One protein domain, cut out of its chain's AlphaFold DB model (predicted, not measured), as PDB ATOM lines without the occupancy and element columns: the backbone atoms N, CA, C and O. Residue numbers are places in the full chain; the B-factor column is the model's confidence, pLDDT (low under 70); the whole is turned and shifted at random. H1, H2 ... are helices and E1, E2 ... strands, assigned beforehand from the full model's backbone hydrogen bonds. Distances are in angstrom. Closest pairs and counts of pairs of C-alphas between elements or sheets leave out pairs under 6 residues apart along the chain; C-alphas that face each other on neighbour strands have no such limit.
ATOM      1  N   SER A  51      -0.552 -23.061   4.383       79.88
ATOM      2  CA  SER A  51       0.033 -21.996   5.203       79.88
ATOM      3  C   SER A  51       1.317 -21.423   4.605       79.88
ATOM      4  O   SER A  51       1.869 -20.473   5.151       79.88
ATOM      5  N   THR A  52       1.812 -21.995   3.503       87.31
ATOM      6  CA  THR A  52       3.094 -21.625   2.898       87.31
ATOM      7  C   THR A  52       2.900 -20.757   1.659       87.31
ATOM      8  O   THR A  52       1.945 -20.927   0.898       87.31
ATOM      9  N   VAL A  53       3.848 -19.843   1.431       88.88
ATOM     10  CA  VAL A  53       3.865 -18.973   0.243       88.88
ATOM     11  C   VAL A  53       3.980 -19.804  -1.037       88.88
ATOM     12  O   VAL A  53       3.271 -19.533  -1.999       88.88
ATOM     13  N   SER A  54       4.805 -20.857  -1.035       89.12
ATOM     14  CA  SER A  54       4.981 -21.736  -2.197       89.12
ATOM     15  C   SER A  54       3.692 -22.458  -2.589       89.12
ATOM     16  O   SER A  54       3.387 -22.550  -3.771       89.12
ATOM     17  N   TYR A  55       2.905 -22.927  -1.611       88.12
ATOM     18  CA  TYR A  55       1.597 -23.521  -1.895       88.12
ATOM     19  C   TYR A  55       0.652 -22.494  -2.521       88.12
ATOM     20  O   TYR A  55       0.035 -22.777  -3.543       88.12
ATOM     21  N   LEU A  56       0.561 -21.302  -1.922       88.00
ATOM     22  CA  LEU A  56      -0.321 -20.246  -2.412       88.00
ATOM     23  C   LEU A  56       0.057 -19.817  -3.834       88.00
ATOM     24  O   LEU A  56      -0.824 -19.676  -4.670       88.00
ATOM     25  N   ARG A  57       1.353 -19.675  -4.124       89.50
ATOM     26  CA  ARG A  57       1.855 -19.368  -5.466       89.50
ATOM     27  C   ARG A  57       1.475 -20.448  -6.475       89.50
ATOM     28  O   ARG A  57       0.842 -20.136  -7.470       89.50
ATOM     29  N   ASN A  58       1.755 -21.714  -6.168       89.00
ATOM     30  CA  ASN A  58       1.392 -22.827  -7.050       89.00
ATOM     31  C   ASN A  58      -0.123 -22.904  -7.292       89.00
ATOM     32  O   ASN A  58      -0.564 -23.263  -8.380       89.00
ATOM     33  N   TRP A  59      -0.924 -22.582  -6.274       87.75
ATOM     34  CA  TRP A  59      -2.375 -22.538  -6.397       87.75
ATOM     35  C   TRP A  59      -2.840 -21.388  -7.300       87.75
ATOM     36  O   TRP A  59      -3.653 -21.617  -8.188       87.75
ATOM     37  N   LEU A  60      -2.290 -20.181  -7.125       89.06
ATOM     38  CA  LEU A  60      -2.582 -19.022  -7.977       89.06
ATOM     39  C   LEU A  60      -2.163 -19.261  -9.438       89.06
ATOM     40  O   LEU A  60      -2.914 -18.912 -10.346       89.06
ATOM     41  N   ASP A  61      -1.016 -19.912  -9.657       88.69
ATOM     42  CA  ASP A  61      -0.532 -20.303 -10.985       88.69
ATOM     43  C   ASP A  61      -1.470 -21.328 -11.643       88.69
ATOM     44  O   ASP A  61      -1.860 -21.166 -12.799       88.69
ATOM     45  N   GLY A  62      -1.890 -22.359 -10.901       87.12
ATOM     46  CA  GLY A  62      -2.832 -23.368 -11.397       87.12
ATOM     47  C   GLY A  62      -4.217 -22.801 -11.727       87.12
ATOM     48  O   GLY A  62      -4.891 -23.291 -12.632       87.12
ATOM     49  N   GLU A  63      -4.620 -21.746 -11.022       85.88
ATOM     50  CA  GLU A  63      -5.864 -21.007 -11.248       85.88
ATOM     51  C   GLU A  63      -5.745 -19.903 -12.309       85.88
ATOM     52  O   GLU A  63      -6.747 -19.275 -12.643       85.88
ATOM     53  N   GLN A  64      -4.545 -19.687 -12.864       87.88
ATOM     54  CA  GLN A  64      -4.257 -18.659 -13.871       87.88
ATOM     55  C   GLN A  64      -4.665 -17.250 -13.412       87.88
ATOM     56  O   GLN A  64      -5.198 -16.448 -14.181       87.88
ATOM     57  N   VAL A  65      -4.427 -16.943 -12.134       88.69
ATOM     58  CA  VAL A  65      -4.735 -15.628 -11.566       88.69
ATOM     59  C   VAL A  65      -3.761 -14.585 -12.111       88.69
ATOM     60  O   VAL A  65      -2.548 -14.740 -11.986       88.69
ATOM     61  N   THR A  66      -4.286 -13.497 -12.677       86.94
ATOM     62  CA  THR A  66      -3.475 -12.364 -13.156       86.94
ATOM     63  C   THR A  66      -3.292 -11.303 -12.076       86.94
ATOM     64  O   THR A  66      -2.180 -10.842 -11.827       86.94
ATOM     65  N   ASP A  67      -4.385 -10.959 -11.398       87.69
ATOM     66  CA  ASP A  67      -4.464  -9.839 -10.470       87.69
ATOM     67  C   ASP A  67      -5.192 -10.247  -9.196       87.69
ATOM     68  O   ASP A  67      -6.165 -11.005  -9.214       87.69
ATOM     69  N   ILE A  68      -4.728  -9.706  -8.073       89.19
ATOM     70  CA  ILE A  68      -5.307  -9.976  -6.763       89.19
ATOM     71  C   ILE A  68      -5.845  -8.670  -6.203       89.19
ATOM     72  O   ILE A  68      -5.091  -7.747  -5.907       89.19
ATOM     73  N   LEU A  69      -7.157  -8.608  -6.006       87.31
ATOM     74  CA  LEU A  69      -7.811  -7.476  -5.362       87.31
ATOM     75  C   LEU A  69      -7.959  -7.749  -3.865       87.31
ATOM     76  O   LEU A  69      -8.469  -8.791  -3.457       87.31
ATOM     77  N   THR A  70      -7.524  -6.800  -3.038       86.25
ATOM     78  CA  THR A  70      -7.656  -6.878  -1.576       86.25
ATOM     79  C   THR A  70      -8.318  -5.624  -1.029       86.25
ATOM     80  O   THR A  70      -8.077  -4.529  -1.525       86.25
ATOM     81  N   CYS A  71      -9.133  -5.774   0.014       82.81
ATOM     82  CA  CYS A  71      -9.722  -4.651   0.738       82.81
ATOM     83  C   CYS A  71      -9.184  -4.646   2.176       82.81
ATOM     84  O   CYS A  71      -9.744  -5.345   3.022       82.81
ATOM     85  N   PRO A  72      -8.089  -3.919   2.473       75.12
ATOM     86  CA  PRO A  72      -7.451  -3.953   3.792       75.12
ATOM     87  C   PRO A  72      -8.341  -3.388   4.908       75.12
ATOM     88  O   PRO A  72      -8.142  -3.730   6.069       75.12
ATOM     89  N   ASP A  73      -9.335  -2.571   4.551       79.31
ATOM     90  CA  ASP A  73     -10.293  -1.978   5.491       79.31
ATOM     91  C   ASP A  73     -11.279  -3.009   6.071       79.31
ATOM     92  O   ASP A  73     -11.948  -2.734   7.065       79.31
ATOM     93  N   ILE A  74     -11.385  -4.195   5.458       77.00
ATOM     94  CA  ILE A  74     -12.256  -5.277   5.920       77.00
ATOM     95  C   ILE A  74     -11.377  -6.327   6.610       77.00
ATOM     96  O   ILE A  74     -10.558  -6.973   5.946       77.00
ATOM     97  N   PRO A  75     -11.521  -6.526   7.933       70.75
ATOM     98  CA  PRO A  75     -10.709  -7.496   8.646       70.75
ATOM     99  C   PRO A  75     -11.048  -8.910   8.173       70.75
ATOM    100  O   PRO A  75     -12.179  -9.379   8.296       70.75
ATOM    101  N   LEU A  76     -10.045  -9.613   7.650       74.75
ATOM    102  CA  LEU A  76     -10.174 -11.025   7.313       74.75
ATOM    103  C   LEU A  76     -10.057 -11.854   8.592       74.75
ATOM    104  O   LEU A  76      -8.988 -11.940   9.199       74.75
ATOM    105  N   GLY A  77     -11.169 -12.464   8.997       71.44
ATOM    106  CA  GLY A  77     -11.196 -13.397  10.115       71.44
ATOM    107  C   GLY A  77     -10.340 -14.635   9.841       71.44
ATOM    108  O   GLY A  77     -10.254 -15.131   8.717       71.44
ATOM    109  N   LEU A  78      -9.717 -15.162  10.893       75.25
ATOM    110  CA  LEU A  78      -9.024 -16.443  10.837       75.25
ATOM    111  C   LEU A  78     -10.063 -17.566  10.973       75.25
ATOM    112  O   LEU A  78     -10.737 -17.632  12.000       75.25
ATOM    113  N   PRO A  79     -10.190 -18.480   9.994       70.69
ATOM    114  CA  PRO A  79     -11.200 -19.535  10.058       70.69
ATOM    115  C   PRO A  79     -10.921 -20.564  11.164       70.69
ATOM    116  O   PRO A  79     -11.811 -21.314  11.556       70.69
ATOM    117  N   SER A  80      -9.686 -20.632  11.670       70.06
ATOM    118  CA  SER A  80      -9.318 -21.431  12.840       70.06
ATOM    119  C   SER A  80      -8.106 -20.817  13.557       70.06
ATOM    120  O   SER A  80      -7.329 -20.111  12.912       70.06
ATOM    121  N   PRO A  81      -7.858 -21.137  14.841       72.81
ATOM    122  CA  PRO A  81      -6.688 -20.639  15.576       72.81
ATOM    123  C   PRO A  81      -5.334 -21.050  14.977       72.81
ATOM    124  O   PRO A  81      -4.321 -20.421  15.254       72.81
ATOM    125  N   LYS A  82      -5.304 -22.122  14.171       73.19
ATOM    126  CA  LYS A  82      -4.094 -22.609  13.484       73.19
ATOM    127  C   LYS A  82      -3.942 -22.038  12.071       73.19
ATOM    128  O   LYS A  82      -3.001 -22.400  11.368       73.19
ATOM    129  N   SER A  83      -4.888 -21.212  11.627       75.19
ATOM    130  CA  SER A  83      -4.844 -20.584  10.310       75.19
ATOM    131  C   SER A  83      -3.830 -19.438  10.288       75.19
ATOM    132  O   SER A  83      -3.482 -18.878  11.324       75.19
ATOM    133  N   VAL A  84      -3.355 -19.087   9.094       78.44
ATOM    134  CA  VAL A  84      -2.396 -17.992   8.890       78.44
ATOM    135  C   VAL A  84      -3.116 -16.786   8.292       78.44
ATOM    136  O   VAL A  84      -4.059 -16.943   7.514       78.44
ATOM    137  N   ALA A  85      -2.673 -15.581   8.650       81.94
ATOM    138  CA  ALA A  85      -3.166 -14.351   8.044       81.94
ATOM    139  C   ALA A  85      -2.846 -14.330   6.539       81.94
ATOM    140  O   ALA A  85      -1.699 -14.514   6.131       81.94
ATOM    141  N   MET A  86      -3.861 -14.082   5.710       82.06
ATOM    142  CA  MET A  86      -3.725 -14.180   4.254       82.06
ATOM    143  C   MET A  86      -3.009 -12.972   3.634       82.06
ATOM    144  O   MET A  86      -2.220 -13.140   2.709       82.06
ATOM    145  N   LEU A  87      -3.221 -11.761   4.164       82.94
ATOM    146  CA  LEU A  87      -2.632 -10.536   3.602       82.94
ATOM    147  C   LEU A  87      -1.090 -10.557   3.568       82.94
ATOM    148  O   LEU A  87      -0.530 -10.228   2.523       82.94
ATOM    149  N   PRO A  88      -0.374 -10.964   4.639       85.25
ATOM    150  CA  PRO A  88       1.082 -11.094   4.583       85.25
ATOM    151  C   PRO A  88       1.553 -12.152   3.581       85.25
ATOM    152  O   PRO A  88       2.560 -11.946   2.909       85.25
ATOM    153  N   LEU A  89       0.825 -13.267   3.453       85.38
ATOM    154  CA  LEU A  89       1.170 -14.320   2.498       85.38
ATOM    155  C   LEU A  89       1.058 -13.820   1.058       85.38
ATOM    156  O   LEU A  89       1.985 -14.036   0.286       85.38
ATOM    157  N   LEU A  90      -0.020 -13.102   0.729       86.81
ATOM    158  CA  LEU A  90      -0.253 -12.529  -0.601       86.81
ATOM    159  C   LEU A  90       0.810 -11.503  -1.003       86.81
ATOM    160  O   LEU A  90       1.214 -11.467  -2.156       86.81
ATOM    161  N   LYS A  91       1.318 -10.701  -0.062       86.12
ATOM    162  CA  LYS A  91       2.413  -9.758  -0.357       86.12
ATOM    163  C   LYS A  91       3.709 -10.466  -0.760       86.12
ATOM    164  O   LYS A  91       4.483  -9.928  -1.542       86.12
ATOM    165  N   ASN A  92       3.928 -11.674  -0.247       87.56
ATOM    166  CA  ASN A  92       5.147 -12.443  -0.480       87.56
ATOM    167  C   ASN A  92       5.064 -13.367  -1.708       87.56
ATOM    168  O   ASN A  92       6.062 -14.001  -2.043       87.56
ATOM    169  N   THR A  93       3.911 -13.476  -2.382       86.06
ATOM    170  CA  THR A  93       3.771 -14.340  -3.570       86.06
ATOM    171  C   THR A  93       4.407 -13.741  -4.825       86.06
ATOM    172  O   THR A  93       4.758 -14.494  -5.732       86.06
ATOM    173  N   GLY A  94       4.571 -12.413  -4.875       85.44
ATOM    174  CA  GLY A  94       5.098 -11.687  -6.035       85.44
ATOM    175  C   GLY A  94       4.059 -11.340  -7.110       85.44
ATOM    176  O   GLY A  94       4.447 -10.850  -8.165       85.44
ATOM    177  N   TYR A  95       2.765 -11.575  -6.864       88.88
ATOM    178  CA  TYR A  95       1.686 -11.168  -7.775       88.88
ATOM    179  C   TYR A  95       1.349  -9.685  -7.632       88.88
ATOM    180  O   TYR A  95       1.624  -9.060  -6.604       88.88
ATOM    181  N   ASN A  96       0.684  -9.138  -8.652       86.75
ATOM    182  CA  ASN A  96       0.114  -7.802  -8.591       86.75
ATOM    183  C   ASN A  96      -1.061  -7.774  -7.601       86.75
ATOM    184  O   ASN A  96      -2.161  -8.246  -7.900       86.75
ATOM    185  N   VAL A  97      -0.813  -7.244  -6.402       88.25
ATOM    186  CA  VAL A  97      -1.834  -7.074  -5.365       88.25
ATOM    187  C   VAL A  97      -2.317  -5.628  -5.371       88.25
ATOM    188  O   VAL A  97      -1.622  -4.721  -4.916       88.25
ATOM    189  N   ILE A  98      -3.541  -5.423  -5.846       86.75
ATOM    190  CA  ILE A  98      -4.209  -4.125  -5.881       86.75
ATOM    191  C   ILE A  98      -5.043  -3.987  -4.607       86.75
ATOM    192  O   ILE A  98      -6.004  -4.724  -4.377       86.75
ATOM    193  N   SER A  99      -4.676  -3.035  -3.752       82.94
ATOM    194  CA  SER A  99      -5.470  -2.692  -2.574       82.94
ATOM    195  C   SER A  99      -6.535  -1.660  -2.934       82.94
ATOM    196  O   SER A  99      -6.207  -0.525  -3.283       82.94
ATOM    197  N   ILE A 100      -7.803  -2.033  -2.806       85.00
ATOM    198  CA  ILE A 100      -8.944  -1.130  -2.928       85.00
ATOM    199  C   ILE A 100      -9.412  -0.720  -1.533       85.00
ATOM    200  O   ILE A 100      -9.666  -1.567  -0.683       85.00
ATOM    201  N   SER A 101      -9.513   0.584  -1.282       78.31
ATOM    202  CA  SER A 101     -10.102   1.075  -0.036       78.31
ATOM    203  C   SER A 101     -11.615   1.185  -0.186       78.31
ATOM    204  O   SER A 101     -12.128   1.778  -1.140       78.31
ATOM    205  N   SER A 102     -12.330   0.628   0.783       65.31
ATOM    206  CA  SER A 102     -13.764   0.819   0.905       65.31
ATOM    207  C   SER A 102     -14.011   2.114   1.671       65.31
ATOM    208  O   SER A 102     -13.862   2.174   2.888       65.31
ATOM    209  N   LYS A 103     -14.495   3.157   0.986       57.38
ATOM    210  CA  LYS A 103     -15.065   4.335   1.672       57.38
ATOM    211  C   LYS A 103     -16.371   4.013   2.414       57.38
ATOM    212  O   LYS A 103     -16.884   4.866   3.139       57.38
ATOM    213  N   ALA A 104     -16.934   2.818   2.227       53.38
ATOM    214  CA  ALA A 104     -18.078   2.371   3.000       53.38
ATOM    215  C   ALA A 104     -17.592   1.964   4.395       53.38
ATOM    216  O   ALA A 104     -16.796   1.036   4.536       53.38
ATOM    217  N   ARG A 105     -18.072   2.681   5.421       42.00
ATOM    218  CA  ARG A 105     -17.913   2.286   6.824       42.00
ATOM    219  C   ARG A 105     -18.472   0.878   6.980       42.00
ATOM    220  O   ARG A 105     -19.687   0.707   7.016       42.00
TER     221      ARG A 105
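This is residues 51 to 105 of the 136 residues of an uncharacterized protein of Bacteroidetes bacterium 43-93 (UniProt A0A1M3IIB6). Two short parallel strands, E1 and E2, lie side by side, with helix H1 at one end of the model and a tail, residues 100 to 105, running away at the opposite end. Between E1 and the short helix H2, residues 71 to 85 make a wide loop without a named element before the chain returns through H2 to E2. The printed part has 55 residues with two named helices and two named strands, in the order H1, E1, H2, E2; the class is mixed, helices and strands, with under half of the residues, 24 of 55, in named elements. It is only just loose, close to compact, with a radius of gyration of the C-alphas of 12.2 A, and spans 35 by 29 by 16 A.

H1, residues 53 to 62, begins at C-alpha 53 (3.865, -18.973, 0.243) and is 14.1 A long from first to last C-alpha. E1, residues 67 to 70, is 9.9 A long. H2, residues 86 to 91, is 8.9 A long. E2, residues 96 to 99, is 9.7 A long and ends at C-alpha 99 (-5.470, -2.692, -2.574).

E1 and E2 are parallel neighbours, 26 degrees between their directions; N 70 and O 98 are 2.9 A apart and N 98 and O 68 2.8 A, within hydrogen-bond range. E1, H2 and E2 form a strand-helix-strand unit, two parallel neighbour strands with a helix between them along the chain, and its crossover is right-handed. The closest C-alphas of H2 and E2, those of Lys 91 and Val 97, are 7.1 A apart. H1 and H2 touch, about perpendicular at 82 degrees, the closest C-alphas being those of Val 53 and Leu 89, 5.8 A apart. H1 and E2 are apart. In H1 and H2 every O i to N i+4 pair is within hydrogen-bond range.

The C-alphas farthest apart, those of Gly 62 and Arg 105, are 34.9 A apart. The printed part has no cut. The link from E1 to H2 is long, with 15 residues; those from H1 to E1 and from H2 to E2 are tight. Mean pLDDT of the printed part is 81.2, and residues 102 to 105 are under 70.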